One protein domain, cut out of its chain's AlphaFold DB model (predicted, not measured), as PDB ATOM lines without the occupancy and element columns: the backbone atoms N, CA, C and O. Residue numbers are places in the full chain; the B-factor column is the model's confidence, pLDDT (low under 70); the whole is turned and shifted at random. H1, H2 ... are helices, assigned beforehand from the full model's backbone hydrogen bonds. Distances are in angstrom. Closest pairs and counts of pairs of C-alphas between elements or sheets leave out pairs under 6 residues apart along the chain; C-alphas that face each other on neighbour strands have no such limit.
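AT A GLANCE: This is residues 6 to 143 of the 143 residues of an uncharacterized protein of Brevibacillus formosus (UniProt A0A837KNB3). What shape? Long helices H3 and H1 run side by side, hairpin H4-H5 folds back by H3, H2 packs on H1 and residues 134 to 143 stick out. How large? The printed part has 138 residues with six named helices, H1 to H6: all helix. It is loose, radius of gyration of the C-alphas 19.7 A, spanning 68 by 32 by 22 A.

HOW THE PARTS SIT: What touches what? H3, residues 54 to 83, touches H1, residues 6 to 29, closest at the C-alphas of Leu 68 and Tyr 25, 5.8 A. H4, residues 87 to 103, forms hairpins with H3 and H5, residues 107 to 122. What else? H2, residues 39 to 47, touches H1; H6, residues 124 to 141, touches H5 only at the corner. H1, H2 and H4 have every O i to N i+4 pair within hydrogen-bond range.

IN THESE COORDINATES: Where is C-alpha 6? It is at (131.435, 143.981, 122.165). And C-alpha 141? It is at (106.697, 125.426, 117.410).

THE WHOLE: Any cut? The printed part has none. Low pLDDT? Residues 132 to 143 are under 70.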
ATOM      1  N   SER A   6     132.093 142.703 121.863       84.06
ATOM      2  CA  SER A   6     131.435 143.981 122.165       84.06
ATOM      3  C   SER A   6     130.477 143.875 123.352       84.06
ATOM      4  O   SER A   6     130.591 144.644 124.299       84.06
ATOM      5  N   ILE A   7     129.575 142.890 123.352       86.06
ATOM      6  CA  ILE A   7     128.601 142.714 124.437       86.06
ATOM      7  C   ILE A   7     129.304 142.227 125.714       86.06
ATOM      8  O   ILE A   7     128.916 142.633 126.804       86.06
ATOM      9  N   LYS A   8     130.366 141.411 125.609       88.00
ATOM     10  CA  LYS A   8     131.168 140.999 126.778       88.00
ATOM     11  C   LYS A   8     131.825 142.185 127.471       88.00
ATOM     12  O   LYS A   8     131.770 142.282 128.690       88.00
ATOM     13  N   VAL A   9     132.429 143.081 126.693       88.81
ATOM     14  CA  VAL A   9     133.052 144.302 127.211       88.81
ATOM     15  C   VAL A   9     131.996 145.182 127.879       88.81
ATOM     16  O   VAL A   9     132.193 145.612 129.010       88.81
ATOM     17  N   ILE A  10     130.840 145.363 127.232       88.50
ATOM     18  CA  ILE A  10     129.702 146.108 127.791       88.50
ATOM     19  C   ILE A  10     129.247 145.519 129.131       88.50
ATOM     20  O   ILE A  10     129.137 146.247 130.114       88.50
ATOM     21  N   GLN A  11     129.025 144.204 129.197       88.50
ATOM     22  CA  GLN A  11     128.622 143.538 130.435       88.50
ATOM     23  C   GLN A  11     129.696 143.620 131.522       88.50
ATOM     24  O   GLN A  11     129.354 143.797 132.686       88.50
ATOM     25  N   GLY A  12     130.977 143.531 131.157       90.44
ATOM     26  CA  GLY A  12     132.086 143.707 132.092       90.44
ATOM     27  C   GLY A  12     132.092 145.101 132.721       90.44
ATOM     28  O   GLY A  12     132.199 145.223 133.940       90.44
ATOM     29  N   PHE A  13     131.898 146.150 131.916       88.88
ATOM     30  CA  PHE A  13     131.784 147.519 132.424       88.88
ATOM     31  C   PHE A  13     130.538 147.727 133.287       88.88
ATOM     32  O   PHE A  13     130.632 148.354 134.339       88.88
ATOM     33  N   MET A  14     129.391 147.172 132.890       89.94
ATOM     34  CA  MET A  14     128.171 147.230 133.701       89.94
ATOM     35  C   MET A  14     128.354 146.525 135.045       89.94
ATOM     36  O   MET A  14     127.958 147.066 136.070       89.94
ATOM     37  N   LEU A  15     128.999 145.356 135.066       91.94
ATOM     38  CA  LEU A  15     129.286 144.633 136.303       91.94
ATOM     39  C   LEU A  15     130.204 145.445 137.222       91.94
ATOM     40  O   LEU A  15     129.936 145.550 138.416       91.94
ATOM     41  N   LEU A  16     131.251 146.063 136.669       91.88
ATOM     42  CA  LEU A  16     132.126 146.955 137.427       91.88
ATOM     43  C   LEU A  16     131.337 148.128 138.027       91.88
ATOM     44  O   LEU A  16     131.493 148.426 139.208       91.88
ATOM     45  N   GLN A  17     130.463 148.761 137.241       88.75
ATOM     46  CA  GLN A  17     129.600 149.840 137.724       88.75
ATOM     47  C   GLN A  17     128.667 149.375 138.844       88.75
ATOM     48  O   GLN A  17     128.549 150.071 139.847       88.75
ATOM     49  N   VAL A  18     128.052 148.196 138.714       91.62
ATOM     50  CA  VAL A  18     127.195 147.609 139.756       91.62
ATOM     51  C   VAL A  18     127.983 147.367 141.042       91.62
ATOM     52  O   VAL A  18     127.494 147.699 142.117       91.62
ATOM     53  N   ILE A  19     129.209 146.849 140.952       92.31
ATOM     54  CA  ILE A  19     130.067 146.625 142.124       92.31
ATOM     55  C   ILE A  19     130.420 147.953 142.800       92.31
ATOM     56  O   ILE A  19     130.297 148.071 144.017       92.31
ATOM     57  N   VAL A  20     130.827 148.966 142.028       91.44
ATOM     58  CA  VAL A  20     131.208 150.279 142.571       91.44
ATOM     59  C   VAL A  20     130.007 150.984 143.201       91.44
ATOM     60  O   VAL A  20     130.074 151.395 144.358       91.44
ATOM     61  N   LEU A  21     128.890 151.093 142.477       90.12
ATOM     62  CA  LEU A  21     127.668 151.732 142.975       90.12
ATOM     63  C   LEU A  21     127.072 150.967 144.158       90.12
ATOM     64  O   LEU A  21     126.651 151.585 145.131       90.12
ATOM     65  N   GLY A  22     127.071 149.634 144.098       90.56
ATOM     66  CA  GLY A  22     126.596 148.771 145.176       90.56
ATOM     67  C   GLY A  22     127.453 148.896 146.432       90.56
ATOM     68  O   GLY A  22     126.912 148.999 147.529       90.56
ATOM     69  N   GLY A  23     128.778 148.970 146.277       91.25
ATOM     70  CA  GLY A  23     129.706 149.216 147.380       91.25
ATOM     71  C   GLY A  23     129.478 150.577 148.037       91.25
ATOM     72  O   GLY A  23     129.354 150.656 149.255       91.25
ATOM     73  N   LEU A  24     129.342 151.642 147.239       90.50
ATOM     74  CA  LEU A  24     129.028 152.980 147.755       90.50
ATOM     75  C   LEU A  24     127.668 153.012 148.461       90.50
ATOM     76  O   LEU A  24     127.565 153.540 149.565       90.50
ATOM     77  N   TYR A  25     126.639 152.413 147.856       92.19
ATOM     78  CA  TYR A  25     125.313 152.304 148.463       92.19
ATOM     79  C   TYR A  25     125.372 151.567 149.803       92.19
ATOM     80  O   TYR A  25     124.781 152.034 150.771       92.19
ATOM     81  N   PHE A  26     126.121 150.463 149.879       92.19
ATOM     82  CA  PHE A  26     126.313 149.713 151.116       92.19
ATOM     83  C   PHE A  26     126.992 150.556 152.199       92.19
ATOM     84  O   PHE A  26     126.536 150.576 153.333       92.19
ATOM     85  N   VAL A  27     128.046 151.307 151.868       90.69
ATOM     86  CA  VAL A  27     128.696 152.191 152.849       90.69
ATOM     87  C   VAL A  27     127.713 153.242 153.375       90.69
ATOM     88  O   VAL A  27     127.616 153.433 154.584       90.69
ATOM     89  N   VAL A  28     126.934 153.883 152.498       89.81
ATOM     90  CA  VAL A  28     125.937 154.888 152.913       89.81
ATOM     91  C   VAL A  28     124.763 154.254 153.674       89.81
ATOM     92  O   VAL A  28     124.197 154.895 154.556       89.81
ATOM     93  N   SER A  29     124.391 153.003 153.387       89.44
ATOM     94  CA  SER A  29     123.326 152.299 154.117       89.44
ATOM     95  C   SER A  29     123.724 151.852 155.518       89.44
ATOM     96  O   SER A  29     122.856 151.693 156.370       89.44
ATOM     97  N   GLN A  30     125.025 151.710 155.769       89.50
ATOM     98  CA  GLN A  30     125.588 151.400 157.083       89.50
ATOM     99  C   GLN A  30     125.984 152.653 157.884       89.50
ATOM    100  O   GLN A  30     126.475 152.535 159.011       89.50
ATOM    101  N   ALA A  31     125.841 153.849 157.307       87.88
ATOM    102  CA  ALA A  31     126.087 155.097 158.017       87.88
ATOM    103  C   ALA A  31     124.918 155.386 158.965       87.88
ATOM    104  O   ALA A  31     123.770 155.498 158.540       87.88
ATOM    105  N   ASP A  32     125.240 155.518 160.247       83.31
ATOM    106  CA  ASP A  32     124.288 155.819 161.309       83.31
ATOM    107  C   ASP A  32     124.639 157.182 161.930       83.31
ATOM    108  O   ASP A  32     125.734 157.321 162.499       83.31
ATOM    109  N   PRO A  33     123.748 158.188 161.835       79.31
ATOM    110  CA  PRO A  33     123.959 159.497 162.447       79.31
ATOM    111  C   PRO A  33     124.000 159.440 163.982       79.31
ATOM    112  O   PRO A  33     124.591 160.318 164.605       79.31
ATOM    113  N   MET A  34     123.447 158.395 164.611       82.25
ATOM    114  CA  MET A  34     123.535 158.190 166.063       82.25
ATOM    115  C   MET A  34     124.888 157.617 166.502       82.25
ATOM    116  O   MET A  34     125.251 157.714 167.674       82.25
ATOM    117  N   ASN A  35     125.655 157.027 165.580       82.44
ATOM    118  CA  ASN A  35     126.914 156.359 165.880       82.44
ATOM    119  C   ASN A  35     128.065 156.884 165.012       82.44
ATOM    120  O   ASN A  35     128.580 156.203 164.123       82.44
ATOM    121  N   LEU A  36     128.540 158.087 165.341       77.38
ATOM    122  CA  LEU A  36     129.680 158.741 164.681       77.38
ATOM    123  C   LEU A  36     130.988 157.934 164.763       77.38
ATOM    124  O   LEU A  36     131.914 158.148 163.981       77.38
ATOM    125  N   SER A  37     131.092 157.006 165.719       83.12
ATOM    126  CA  SER A  37     132.277 156.159 165.875       83.12
ATOM    127  C   SER A  37     132.345 155.032 164.835       83.12
ATOM    128  O   SER A  37     133.443 154.526 164.566       83.12
ATOM    129  N   HIS A  38     131.201 154.684 164.231       88.25
ATOM    130  CA  HIS A  38     131.075 153.628 163.236       88.25
ATOM    131  C   HIS A  38     131.897 153.954 161.984       88.25
ATOM    132  O   HIS A  38     131.930 155.090 161.509       88.25
ATOM    133  N   TRP A  39     132.580 152.949 161.435       88.75
ATOM    134  CA  TRP A  39     133.513 153.129 160.317       88.75
ATOM    135  C   TRP A  39     132.831 153.716 159.070       88.75
ATOM    136  O   TRP A  39     133.417 154.561 158.395       88.75
ATOM    137  N   ALA A  40     131.583 153.319 158.804       85.06
ATOM    138  CA  ALA A  40     130.804 153.821 157.678       85.06
ATOM    139  C   ALA A  40     130.398 155.288 157.884       85.06
ATOM    140  O   ALA A  40     130.575 156.100 156.978       85.06
ATOM    141  N   SER A  41     129.956 155.656 159.093       85.25
ATOM    142  CA  SER A  41     129.651 157.048 159.449       85.25
ATOM    143  C   SER A  41     130.891 157.932 159.307       85.25
ATOM    144  O   SER A  41     130.821 158.978 158.669       85.25
ATOM    145  N   LYS A  42     132.061 157.472 159.777       86.00
ATOM    146  CA  LYS A  42     133.340 158.179 159.579       86.00
ATOM    147  C   LYS A  42     133.669 158.382 158.104       86.00
ATOM    148  O   LYS A  42     134.062 159.474 157.715       86.00
ATOM    149  N   MET A  43     133.518 157.349 157.275       85.50
ATOM    150  CA  MET A  43     133.785 157.463 155.840       85.50
ATOM    151  C   MET A  43     132.845 158.456 155.157       85.50
ATOM    152  O   MET A  43     133.312 159.320 154.420       85.50
ATOM    153  N   VAL A  44     131.539 158.363 155.410       84.94
ATOM    154  CA  VAL A  44     130.554 159.234 154.760       84.94
ATOM    155  C   VAL A  44     130.702 160.680 155.236       84.94
ATOM    156  O   VAL A  44     130.704 161.589 154.413       84.94
ATOM    157  N   PHE A  45     130.888 160.906 156.538       84.50
ATOM    158  CA  PHE A  45     130.887 162.253 157.121       84.50
ATOM    159  C   PHE A  45     132.207 162.991 156.859       84.50
ATOM    160  O   PHE A  45     132.234 164.215 156.852       84.50
ATOM    161  N   ASN A  46     133.294 162.266 156.572       84.44
ATOM    162  CA  ASN A  46     134.549 162.873 156.122       84.44
ATOM    163  C   ASN A  46     134.504 163.332 154.656       84.44
ATOM    164  O   ASN A  46     135.286 164.192 154.259       84.44
ATOM    165  N   VAL A  47     133.637 162.732 153.834       83.50
ATOM    166  CA  VAL A  47     133.536 163.023 152.392       83.50
ATOM    167  C   VAL A  47     132.416 164.023 152.096       83.50
ATOM    168  O   VAL A  47     132.440 164.706 151.073       83.50
ATOM    169  N   VAL A  48     131.431 164.120 152.986       80.69
ATOM    170  CA  VAL A  48     130.209 164.896 152.796       80.69
ATOM    171  C   VAL A  48     130.067 165.895 153.929       80.69
ATOM    172  O   VAL A  48     130.107 165.519 155.094       80.69
ATOM    173  N   THR A  49     129.814 167.156 153.589       80.81
ATOM    174  CA  THR A  49     129.450 168.176 154.573       80.81
ATOM    175  C   THR A  49     128.094 167.828 155.183       80.81
ATOM    176  O   THR A  49     127.054 168.060 154.563       80.81
ATOM    177  N   MET A  50     128.105 167.225 156.372       82.19
ATOM    178  CA  MET A  50     126.884 166.859 157.080       82.19
ATOM    179  C   MET A  50     126.363 168.015 157.942       82.19
ATOM    180  O   MET A  50     127.167 168.710 158.563       82.19
ATOM    181  N   PRO A  51     125.035 168.233 157.980       82.31
ATOM    182  CA  PRO A  51     124.419 169.201 158.884       82.31
ATOM    183  C   PRO A  51     124.605 168.771 160.346       82.31
ATOM    184  O   PRO A  51     124.835 167.597 160.628       82.31
ATOM    185  N   GLU A  52     124.510 169.716 161.279       81.56
ATOM    186  CA  GLU A  52     124.661 169.429 162.714       81.56
ATOM    187  C   GLU A  52     123.432 168.702 163.284       81.56
ATOM    188  O   GLU A  52     123.570 167.818 164.131       81.56
ATOM    189  N   ASP A  53     122.240 169.007 162.763       86.75
ATOM    190  CA  ASP A  53     120.986 168.395 163.191       86.75
ATOM    191  C   ASP A  53     120.850 166.947 162.701       86.75
ATOM    192  O   ASP A  53     120.874 166.654 161.504       86.75
ATOM    193  N   MET A  54     120.625 166.013 163.630       82.69
ATOM    194  CA  MET A  54     120.517 164.574 163.334       82.69
ATOM    195  C   MET A  54     119.366 164.227 162.378       82.69
ATOM    196  O   MET A  54     119.461 163.279 161.588       82.69
ATOM    197  N   LEU A  55     118.263 164.979 162.447       85.31
ATOM    198  CA  LEU A  55     117.121 164.797 161.551       85.31
ATOM    199  C   LEU A  55     117.509 165.152 160.107       85.31
ATOM    200  O   LEU A  55     117.213 164.397 159.177       85.31
ATOM    201  N   ASP A  56     118.272 166.230 159.940       86.44
ATOM    202  CA  ASP A  56     118.787 166.661 158.645       86.44
ATOM    203  C   ASP A  56     119.892 165.728 158.136       86.44
ATOM    204  O   ASP A  56     119.935 165.423 156.943       86.44
ATOM    205  N   GLN A  57     120.735 165.182 159.020       85.62
ATOM    206  CA  GLN A  57     121.712 164.149 158.653       85.62
ATOM    207  C   GLN A  57     121.015 162.909 158.085       85.62
ATOM    208  O   GLN A  57     121.404 162.398 157.033       85.62
ATOM    209  N   SER A  58     119.946 162.458 158.742       86.06
ATOM    210  CA  SER A  58     119.141 161.316 158.292       86.06
ATOM    211  C   SER A  58     118.507 161.585 156.924       86.06
ATOM    212  O   SER A  58     118.519 160.719 156.046       86.06
ATOM    213  N   TYR A  59     118.013 162.806 156.700       87.94
ATOM    214  CA  TYR A  59     117.474 163.226 155.408       87.94
ATOM    215  C   TYR A  59     118.542 163.235 154.301       87.94
ATOM    216  O   TYR A  59     118.304 162.720 153.204       87.94
ATOM    217  N   VAL A  60     119.735 163.773 154.576       88.12
ATOM    218  CA  VAL A  60     120.848 163.800 153.614       88.12
ATOM    219  C   VAL A  60     121.301 162.384 153.267       88.12
ATOM    220  O   VAL A  60     121.438 162.069 152.081       88.12
ATOM    221  N   LEU A  61     121.458 161.508 154.262       89.25
ATOM    222  CA  LEU A  61     121.791 160.097 154.054       89.25
ATOM    223  C   LEU A  61     120.730 159.386 153.211       89.25
ATOM    224  O   LEU A  61     121.072 158.738 152.222       89.25
ATOM    225  N   GLY A  62     119.444 159.576 153.519       87.56
ATOM    226  CA  GLY A  62     118.343 159.023 152.725       87.56
ATOM    227  C   GLY A  62     118.357 159.518 151.276       87.56
ATOM    228  O   GLY A  62     118.204 158.735 150.334       87.56
ATOM    229  N   ARG A  63     118.632 160.810 151.057       89.38
ATOM    230  CA  ARG A  63     118.774 161.379 149.709       89.38
ATOM    231  C   ARG A  63     119.978 160.802 148.962       89.38
ATOM    232  O   ARG A  63     119.882 160.558 147.759       89.38
ATOM    233  N   MET A  64     121.099 160.577 149.644       88.69
ATOM    234  CA  MET A  64     122.287 159.943 149.064       88.69
ATOM    235  C   MET A  64     122.026 158.490 148.681       88.69
ATOM    236  O   MET A  64     122.344 158.096 147.559       88.69
ATOM    237  N   GLN A  65     121.373 157.723 149.556       88.88
ATOM    238  CA  GLN A  65     120.944 156.361 149.245       88.88
ATOM    239  C   GLN A  65     120.032 156.341 148.020       88.88
ATOM    240  O   GLN A  65     120.284 155.574 147.095       88.88
ATOM    241  N   GLY A  66     119.032 157.227 147.953       86.06
ATOM    242  CA  GLY A  66     118.137 157.329 146.797       86.06
ATOM    243  C   GLY A  66     118.875 157.649 145.492       86.06
ATOM    244  O   GLY A  66     118.614 157.025 144.461       86.06
ATOM    245  N   ARG A  67     119.852 158.565 145.541       86.06
ATOM    246  CA  ARG A  67     120.695 158.926 144.387       86.06
ATOM    247  C   ARG A  67     121.582 157.782 143.898       86.06
ATOM    248  O   ARG A  67     121.859 157.730 142.708       86.06
ATOM    249  N   LEU A  68     122.021 156.891 144.785       88.38
ATOM    250  CA  LEU A  68     122.836 155.724 144.428       88.38
ATOM    251  C   LEU A  68     121.980 154.532 143.985       88.38
ATOM    252  O   LEU A  68     122.345 153.815 143.056       88.38
ATOM    253  N   MET A  69     120.824 154.342 144.620       89.19
ATOM    254  CA  MET A  69     119.926 153.215 144.377       89.19
ATOM    255  C   MET A  69     119.356 153.237 142.959       89.19
ATOM    256  O   MET A  69     119.295 152.203 142.299       89.19
ATOM    257  N   PHE A  70     118.943 154.405 142.471       85.44
ATOM    258  CA  PHE A  70     118.261 154.482 141.185       85.44
ATOM    259  C   PHE A  70     119.170 154.138 139.986       85.44
ATOM    260  O   PHE A  70     118.799 153.250 139.215       85.44
ATOM    261  N   PRO A  71     120.387 154.706 139.848       84.75
ATOM    262  CA  PRO A  71     121.349 154.263 138.836       84.75
ATOM    263  C   PRO A  71     121.720 152.785 138.983       84.75
ATOM    264  O   PRO A  71     121.795 152.076 137.984       84.75
ATOM    265  N   LEU A  72     121.883 152.294 140.219       89.06
ATOM    266  CA  LEU A  72     122.188 150.888 140.485       89.06
ATOM    267  C   LEU A  72     121.102 149.957 139.925       89.06
ATOM    268  O   LEU A  72     121.431 148.970 139.265       89.06
ATOM    269  N   ILE A  73     119.824 150.282 140.139       90.25
ATOM    270  CA  ILE A  73     118.693 149.522 139.590       90.25
ATOM    271  C   ILE A  73     118.740 149.538 138.061       90.25
ATOM    272  O   ILE A  73     118.686 148.475 137.449       90.25
ATOM    273  N   ILE A  74     118.903 150.710 137.440       89.44
ATOM    274  CA  ILE A  74     118.925 150.839 135.975       89.44
ATOM    275  C   ILE A  74     120.070 150.030 135.355       89.44
ATOM    276  O   ILE A  74     119.834 149.246 134.430       89.44
ATOM    277  N   THR A  75     121.292 150.162 135.875       88.88
ATOM    278  CA  THR A  75     122.457 149.423 135.370       88.88
ATOM    279  C   THR A  75     122.298 147.916 135.588       88.88
ATOM    280  O   THR A  75     122.606 147.135 134.688       88.88
ATOM    281  N   THR A  76     121.756 147.491 136.735       90.31
ATOM    282  CA  THR A  76     121.512 146.068 137.030       90.31
ATOM    283  C   THR A  76     120.432 145.481 136.120       90.31
ATOM    284  O   THR A  76     120.627 144.414 135.538       90.31
ATOM    285  N   SER A  77     119.311 146.182 135.926       91.31
ATOM    286  CA  SER A  77     118.256 145.761 134.998       91.31
ATOM    287  C   SER A  77     118.781 145.651 133.571       91.31
ATOM    288  O   SER A  77     118.511 144.662 132.890       91.31
ATOM    289  N   LEU A  78     119.585 146.619 133.125       90.00
ATOM    290  CA  LEU A  78     120.190 146.592 131.799       90.00
ATOM    291  C   LEU A  78     121.159 145.411 131.629       90.00
ATOM    292  O   LEU A  78     121.115 144.727 130.605       90.00
ATOM    293  N   PHE A  79     121.982 145.125 132.642       90.56
ATOM    294  CA  PHE A  79     122.857 143.953 132.658       90.56
ATOM    295  C   PHE A  79     122.059 142.653 132.472       90.56
ATOM    296  O   PHE A  79     122.381 141.853 131.585       90.56
ATOM    297  N   ILE A  80     120.980 142.486 133.247       90.25
ATOM    298  CA  ILE A  80     120.090 141.319 133.178       90.25
ATOM    299  C   ILE A  80     119.426 141.230 131.801       90.25
ATOM    300  O   ILE A  80     119.449 140.169 131.185       90.25
ATOM    301  N   PHE A  81     118.876 142.322 131.266       90.44
ATOM    302  CA  PHE A  81     118.207 142.302 129.962       90.44
ATOM    303  C   PHE A  81     119.151 141.950 128.813       90.44
ATOM    304  O   PHE A  81     118.763 141.201 127.916       90.44
ATOM    305  N   ILE A  82     120.403 142.408 128.859       87.06
ATOM    306  CA  ILE A  82     121.419 142.022 127.875       87.06
ATOM    307  C   ILE A  82     121.787 140.536 128.016       87.06
ATOM    308  O   ILE A  82     121.960 139.840 127.009       87.06
ATOM    309  N   GLN A  83     121.877 140.029 129.248       86.75
ATOM    310  CA  GLN A  83     122.165 138.620 129.518       86.75
ATOM    311  C   GLN A  83     121.033 137.706 129.033       86.75
ATOM    312  O   GLN A  83     121.296 136.721 128.344       86.75
ATOM    313  N   MET A  84     119.789 138.097 129.309       87.12
ATOM    314  CA  MET A  84     118.551 137.441 128.877       87.12
ATOM    315  C   MET A  84     118.203 137.713 127.406       87.12
ATOM    316  O   MET A  84     117.153 137.299 126.937       87.12
ATOM    317  N   ARG A  85     119.055 138.441 126.668       86.69
ATOM    318  CA  ARG A  85     118.882 138.757 125.238       86.69
ATOM    319  C   ARG A  85     117.582 139.509 124.898       86.69
ATOM    320  O   ARG A  85     117.129 139.494 123.754       86.69
ATOM    321  N   LEU A  86     117.030 140.269 125.842       85.88
ATOM    322  CA  LEU A  86     115.823 141.078 125.656       85.88
ATOM    323  C   LEU A  86     116.161 142.436 125.024       85.88
ATOM    324  O   LEU A  86     116.304 143.449 125.714       85.88
ATOM    325  N   LEU A  87     116.280 142.474 123.693       85.81
ATOM    326  CA  LEU A  87     116.697 143.671 122.947       85.81
ATOM    327  C   LEU A  87     115.802 144.891 123.199       85.81
ATOM    328  O   LEU A  87     116.307 145.975 123.479       85.81
ATOM    329  N   LYS A  88     114.475 144.720 123.107       86.62
ATOM    330  CA  LYS A  88     113.514 145.825 123.274       86.62
ATOM    331  C   LYS A  88     113.607 146.425 124.678       86.62
ATOM    332  O   LYS A  88     113.735 147.637 124.808       86.62
ATOM    333  N   SER A  89     113.626 145.578 125.706       88.25
ATOM    334  CA  SER A  89     113.769 146.007 127.102       88.25
ATOM    335  C   SER A  89     115.116 146.684 127.354       88.25
ATOM    336  O   SER A  89     115.171 147.708 128.026       88.25
ATOM    337  N   SER A  90     116.194 146.174 126.747       88.00
ATOM    338  CA  SER A  90     117.523 146.794 126.824       88.00
ATOM    339  C   SER A  90     117.522 148.202 126.222       88.00
ATOM    340  O   SER A  90     118.043 149.125 126.836       88.00
ATOM    341  N   ILE A  91     116.893 148.392 125.056       90.00
ATOM    342  CA  ILE A  91     116.760 149.709 124.412       90.00
ATOM    343  C   ILE A  91     115.979 150.676 125.308       90.00
ATOM    344  O   ILE A  91     116.430 151.799 125.512       90.00
ATOM    345  N   VAL A  92     114.849 150.243 125.877       91.25
ATOM    346  CA  VAL A  92     114.044 151.083 126.782       91.25
ATOM    347  C   VAL A  92     114.854 151.494 128.013       91.25
ATOM    348  O   VAL A  92     114.878 152.676 128.348       91.25
ATOM    349  N   CYS A  93     115.574 150.562 128.645       90.31
ATOM    350  CA  CYS A  93     116.442 150.869 129.784       90.31
ATOM    351  C   CYS A  93     117.567 151.846 129.427       90.31
ATOM    352  O   CYS A  93     117.816 152.775 130.191       90.31
ATOM    353  N   ILE A  94     118.225 151.672 128.277       89.88
ATOM    354  CA  ILE A  94     119.284 152.586 127.826       89.88
ATOM    355  C   ILE A  94     118.714 153.989 127.585       89.88
ATOM    356  O   ILE A  94     119.300 154.969 128.034       89.88
ATOM    357  N   SER A  95     117.556 154.102 126.933       90.25
ATOM    358  CA  SER A  95     116.890 155.393 126.719       90.25
ATOM    359  C   SER A  95     116.512 156.072 128.035       90.25
ATOM    360  O   SER A  95     116.685 157.280 128.175       90.25
ATOM    361  N   LEU A  96     116.030 155.301 129.014       89.25
ATOM    362  CA  LEU A  96     115.695 155.825 130.336       89.25
ATOM    363  C   LEU A  96     116.946 156.329 131.073       89.25
ATOM    364  O   LEU A  96     116.905 157.405 131.663       89.25
ATOM    365  N   ALA A  97     118.064 155.600 130.978       87.31
ATOM    366  CA  ALA A  97     119.356 156.022 131.521       87.31
ATOM    367  C   ALA A  97     119.839 157.343 130.895       87.31
ATOM    368  O   ALA A  97     120.219 158.261 131.614       87.31
ATOM    369  N   ILE A  98     119.734 157.481 129.566       90.00
ATOM    370  CA  ILE A  98     120.091 158.719 128.851       90.00
ATOM    371  C   ILE A  98     119.250 159.902 129.344       90.00
ATOM    372  O   ILE A  98     119.798 160.961 129.645       90.00
ATOM    373  N   LEU A  99     117.925 159.735 129.433       89.06
ATOM    374  CA  LEU A  99     117.020 160.788 129.911       89.06
ATOM    375  C   LEU A  99     117.368 161.226 131.335       89.06
ATOM    376  O   LEU A  99     117.365 162.419 131.635       89.06
ATOM    377  N   LEU A 100     117.707 160.265 132.192       84.31
ATOM    378  CA  LEU A 100     118.129 160.523 133.562       84.31
ATOM    379  C   LEU A 100     119.415 161.323 133.642       84.31
ATOM    380  O   LEU A 100     119.457 162.331 134.346       84.31
ATOM    381  N   ASP A 101     120.445 160.895 132.923       85.69
ATOM    382  CA  ASP A 101     121.733 161.580 132.933       85.69
ATOM    383  C   ASP A 101     121.604 163.011 132.401       85.69
ATOM    384  O   ASP A 101     122.128 163.954 132.993       85.69
ATOM    385  N   ILE A 102     120.811 163.214 131.346       87.06
ATOM    386  CA  ILE A 102     120.515 164.558 130.836       87.06
ATOM    387  C   ILE A 102     119.773 165.390 131.891       87.06
ATOM    388  O   ILE A 102     120.149 166.536 132.132       87.06
ATOM    389  N   SER A 103     118.763 164.822 132.560       83.94
ATOM    390  CA  SER A 103     117.990 165.535 133.591       83.94
ATOM    391  C   SER A 103     118.829 165.955 134.804       83.94
ATOM    392  O   SER A 103     118.550 166.980 135.420       83.94
ATOM    393  N   ASN A 104     119.886 165.199 135.115       81.94
ATOM    394  CA  ASN A 104     120.813 165.480 136.211       81.94
ATOM    395  C   ASN A 104     122.010 166.352 135.780       81.94
ATOM    396  O   ASN A 104     122.873 166.652 136.604       81.94
ATOM    397  N   GLY A 105     122.082 166.750 134.504       81.25
ATOM    398  CA  GLY A 105     123.180 167.543 133.945       81.25
ATOM    399  C   GLY A 105     124.474 166.756 133.694       81.25
ATOM    400  O   GLY A 105     125.504 167.353 133.383       81.25
ATOM    401  N   THR A 106     124.455 165.423 133.790       83.44
ATOM    402  CA  THR A 106     125.614 164.540 133.585       83.44
ATOM    403  C   THR A 106     125.779 164.130 132.116       83.44
ATOM    404  O   THR A 106     125.885 162.952 131.771       83.44
ATOM    405  N   PHE A 107     125.870 165.117 131.218       81.75
ATOM    406  CA  PHE A 107     125.919 164.910 129.760       81.75
ATOM    407  C   PHE A 107     127.020 163.952 129.280       81.75
ATOM    408  O   PHE A 107     126.797 163.173 128.356       81.75
ATOM    409  N   LEU A 108     128.200 163.970 129.912       83.19
ATOM    410  CA  LEU A 108     129.299 163.063 129.555       83.19
ATOM    411  C   LEU A 108     128.930 161.589 129.768       83.19
ATOM    412  O   LEU A 108     129.323 160.736 128.975       83.19
ATOM    413  N   ILE A 109     128.143 161.293 130.805       82.56
ATOM    414  CA  ILE A 109     127.681 159.933 131.106       82.56
ATOM    415  C   ILE A 109     126.609 159.516 130.092       82.56
ATOM    416  O   ILE A 109     126.674 158.411 129.547       82.56
ATOM    417  N   ALA A 110     125.705 160.431 129.727       84.06
ATOM    418  CA  ALA A 110     124.684 160.182 128.709       84.06
ATOM    419  C   ALA A 110     125.290 159.746 127.357       84.06
ATOM    420  O   ALA A 110     124.769 158.838 126.709       84.06
ATOM    421  N   ILE A 111     126.425 160.329 126.947       87.50
ATOM    422  CA  ILE A 111     127.131 159.965 125.699       87.50
ATOM    423  C   ILE A 111     127.562 158.488 125.698       87.50
ATOM    424  O   ILE A 111     127.495 157.814 124.662       87.50
ATOM    425  N   VAL A 112     127.969 157.950 126.851       87.81
ATOM    426  CA  VAL A 112     128.343 156.533 126.982       87.81
ATOM    427  C   VAL A 112     127.130 155.639 126.716       87.81
ATOM    428  O   VAL A 112     127.227 154.679 125.947       87.81
ATOM    429  N   TYR A 113     125.963 155.985 127.264       88.06
ATOM    430  CA  TYR A 113     124.720 155.251 127.016       88.06
ATOM    431  C   TYR A 113     124.207 155.394 125.578       88.06
ATOM    432  O   TYR A 113     123.709 154.422 125.009       88.06
ATOM    433  N   VAL A 114     124.400 156.547 124.931       89.88
ATOM    434  CA  VAL A 114     124.129 156.706 123.490       89.88
ATOM    435  C   VAL A 114     125.023 155.778 122.664       89.88
ATOM    436  O   VAL A 114     124.553 155.104 121.746       89.88
ATOM    437  N   THR A 115     126.303 155.677 123.017       88.75
ATOM    438  CA  THR A 115     127.241 154.766 122.345       88.75
ATOM    439  C   THR A 115     126.817 153.307 122.527       88.75
ATOM    440  O   THR A 115     126.805 152.539 121.563       88.75
ATOM    441  N   LEU A 116     126.391 152.927 123.737       87.56
ATOM    442  CA  LEU A 116     125.809 151.612 124.016       87.56
ATOM    443  C   LEU A 116     124.581 151.340 123.146       87.56
ATOM    444  O   LEU A 116     124.486 150.269 122.542       87.56
ATOM    445  N   LEU A 117     123.676 152.315 123.028       90.94
ATOM    446  CA  LEU A 117     122.492 152.208 122.182       90.94
ATOM    447  C   LEU A 117     122.882 151.942 120.727       90.94
ATOM    448  O   LEU A 117     122.336 151.026 120.112       90.94
ATOM    449  N   LEU A 118     123.856 152.677 120.182       88.69
ATOM    450  CA  LEU A 118     124.360 152.474 118.820       88.69
ATOM    451  C   LEU A 118     124.979 151.083 118.639       88.69
ATOM    452  O   LEU A 118     124.683 150.399 117.660       88.69
ATOM    453  N   VAL A 119     125.782 150.610 119.594       87.12
ATOM    454  CA  VAL A 119     126.384 149.269 119.530       87.12
ATOM    455  C   VAL A 119     125.321 148.172 119.579       87.12
ATOM    456  O   VAL A 119     125.429 147.182 118.856       87.12
ATOM    457  N   VAL A 120     124.283 148.324 120.397       85.25
ATOM    458  CA  VAL A 120     123.192 147.346 120.493       85.25
ATOM    459  C   VAL A 120     122.310 147.367 119.235       85.25
ATOM    460  O   VAL A 120     121.906 146.310 118.751       85.25
ATOM    461  N   THR A 121     122.060 148.547 118.657       85.44
ATOM    462  CA  THR A 121     121.111 148.738 117.542       85.44
ATOM    463  C   THR A 121     121.717 148.671 116.144       85.44
ATOM    464  O   THR A 121     120.985 148.361 115.210       85.44
ATOM    465  N   HIS A 122     123.010 148.946 115.949       85.19
ATOM    466  CA  HIS A 122     123.633 149.027 114.616       85.19
ATOM    467  C   HIS A 122     124.695 147.951 114.372       85.19
ATOM    468  O   HIS A 122     124.918 147.566 113.223       85.19
ATOM    469  N   ASN A 123     125.321 147.397 115.415       85.50
ATOM    470  CA  ASN A 123     126.333 146.358 115.232       85.50
ATOM    471  C   ASN A 123     125.688 145.033 114.785       85.50
ATOM    472  O   ASN A 123     124.844 144.461 115.480       85.50
ATOM    473  N   LYS A 124     126.127 144.512 113.630       81.88
ATOM    474  CA  LYS A 124     125.640 143.245 113.061       81.88
ATOM    475  C   LYS A 124     125.790 142.071 114.034       81.88
ATOM    476  O   LYS A 124     124.868 141.273 114.163       81.88
ATOM    477  N   GLN A 125     126.913 141.977 114.751       82.12
ATOM    478  CA  GLN A 125     127.163 140.881 115.694       82.12
ATOM    479  C   GLN A 125     126.261 140.968 116.930       82.12
ATOM    480  O   GLN A 125     125.763 139.942 117.393       82.12
ATOM    481  N   SER A 126     125.996 142.181 117.425       79.38
ATOM    482  CA  SER A 126     125.040 142.410 118.514       79.38
ATOM    483  C   SER A 126     123.626 142.005 118.096       79.38
ATOM    484  O   SER A 126     122.975 141.244 118.806       79.38
ATOM    485  N   LYS A 127     123.165 142.420 116.905       81.44
ATOM    486  CA  LYS A 127     121.845 142.024 116.379       81.44
ATOM    487  C   LYS A 127     121.681 140.509 116.291       81.44
ATOM    488  O   LYS A 127     120.653 139.986 116.706       81.44
ATOM    489  N   ILE A 128     122.694 139.807 115.781       83.00
ATOM    490  CA  ILE A 128     122.680 138.339 115.685       83.00
ATOM    491  C   ILE A 128     122.598 137.702 117.078       83.00
ATOM    492  O   ILE A 128     121.867 136.732 117.265       83.00
ATOM    493  N   TYR A 129     123.313 138.251 118.064       82.94
ATOM    494  CA  TYR A 129     123.257 137.776 119.446       82.94
ATOM    495  C   TYR A 129     121.847 137.896 120.050       82.94
ATOM    496  O   TYR A 129     121.377 136.946 120.672       82.94
ATOM    497  N   PHE A 130     121.156 139.014 119.814       81.44
ATOM    498  CA  PHE A 130     119.812 139.260 120.345       81.44
ATOM    499  C   PHE A 130     118.682 138.546 119.577       81.44
ATOM    500  O   PHE A 130     117.729 138.085 120.193       81.44
ATOM    501  N   ASN A 131     118.776 138.401 118.250       75.31
ATOM    502  CA  ASN A 131     117.711 137.791 117.434       75.31
ATOM    503  C   ASN A 131     117.673 136.255 117.472       75.31
ATOM    504  O   ASN A 131     116.743 135.651 116.940       75.31
ATOM    505  N   ARG A 132     118.676 135.595 118.059       67.88
ATOM    506  CA  ARG A 132     118.791 134.135 117.974       67.88
ATOM    507  C   ARG A 132     117.703 133.380 118.744       67.88
ATOM    508  O   ARG A 132     117.291 132.324 118.278       67.88
ATOM    509  N   GLU A 133     117.197 133.917 119.856       56.53
ATOM    510  CA  GLU A 133     116.091 133.264 120.577       56.53
ATOM    511  C   GLU A 133     114.804 133.215 119.751       56.53
ATOM    512  O   GLU A 133     114.100 132.210 119.778       56.53
ATOM    513  N   HIS A 134     114.536 134.235 118.929       52.28
ATOM    514  CA  HIS A 134     113.378 134.199 118.038       52.28
ATOM    515  C   HIS A 134     113.481 133.091 116.983       52.28
ATOM    516  O   HIS A 134     112.465 132.503 116.636       52.28
ATOM    517  N   HIS A 135     114.679 132.748 116.504       48.59
ATOM    518  CA  HIS A 135     114.830 131.654 115.541       48.59
ATOM    519  C   HIS A 135     114.810 130.259 116.173       48.59
ATOM    520  O   HIS A 135     114.288 129.339 115.545       48.59
ATOM    521  N   GLU A 136     115.306 130.087 117.401       50.19
ATOM    522  CA  GLU A 136     115.237 128.790 118.091       50.19
ATOM    523  C   GLU A 136     113.798 128.473 118.558       50.19
ATOM    524  O   GLU A 136     113.348 127.344 118.375       50.19
ATOM    525  N   VAL A 137     113.020 129.463 119.024       51.34
ATOM    526  CA  VAL A 137     111.608 129.260 119.425       51.34
ATOM    527  C   VAL A 137     110.688 129.000 118.222       51.34
ATOM    528  O   VAL A 137     109.832 128.116 118.279       51.34
ATOM    529  N   THR A 138     110.866 129.705 117.097       46.88
ATOM    530  CA  THR A 138     110.055 129.455 115.887       46.88
ATOM    531  C   THR A 138     110.302 128.060 115.301       46.88
ATOM    532  O   THR A 138     109.372 127.448 114.780       46.88
ATOM    533  N   GLN A 139     111.514 127.508 115.424       46.59
ATOM    534  CA  GLN A 139     111.806 126.149 114.955       46.59
ATOM    535  C   GLN A 139     111.215 125.045 115.844       46.59
ATOM    536  O   GLN A 139     110.936 123.960 115.338       46.59
ATOM    537  N   THR A 140     110.990 125.300 117.136       47.25
ATOM    538  CA  THR A 140     110.360 124.325 118.046       47.25
ATOM    539  C   THR A 140     108.834 124.296 117.975       47.25
ATOM    540  O   THR A 140     108.257 123.263 118.273       47.25
ATOM    541  N   VAL A 141     108.172 125.383 117.562       50.62
ATOM    542  CA  VAL A 141     106.697 125.426 117.410       50.62
ATOM    543  C   VAL A 141     106.240 124.862 116.052       50.62
ATOM    544  O   VAL A 141     105.074 124.539 115.864       50.62
ATOM    545  N   SER A 142     107.166 124.722 115.100       45.69
ATOM    546  CA  SER A 142     106.915 124.178 113.757       45.69
ATOM    547  C   SER A 142     107.128 122.656 113.644       45.69
ATOM    548  O   SER A 142     107.066 122.134 112.529       45.69
ATOM    549  N   LYS A 143     107.435 121.952 114.739       41.94
ATOM    550  CA  LYS A 143     107.617 120.493 114.758       41.94
ATOM    551  C   LYS A 143     106.506 119.804 115.528       41.94
ATOM    552  O   LYS A 143     106.174 120.305 116.620       41.94
TER     553      LYS A 143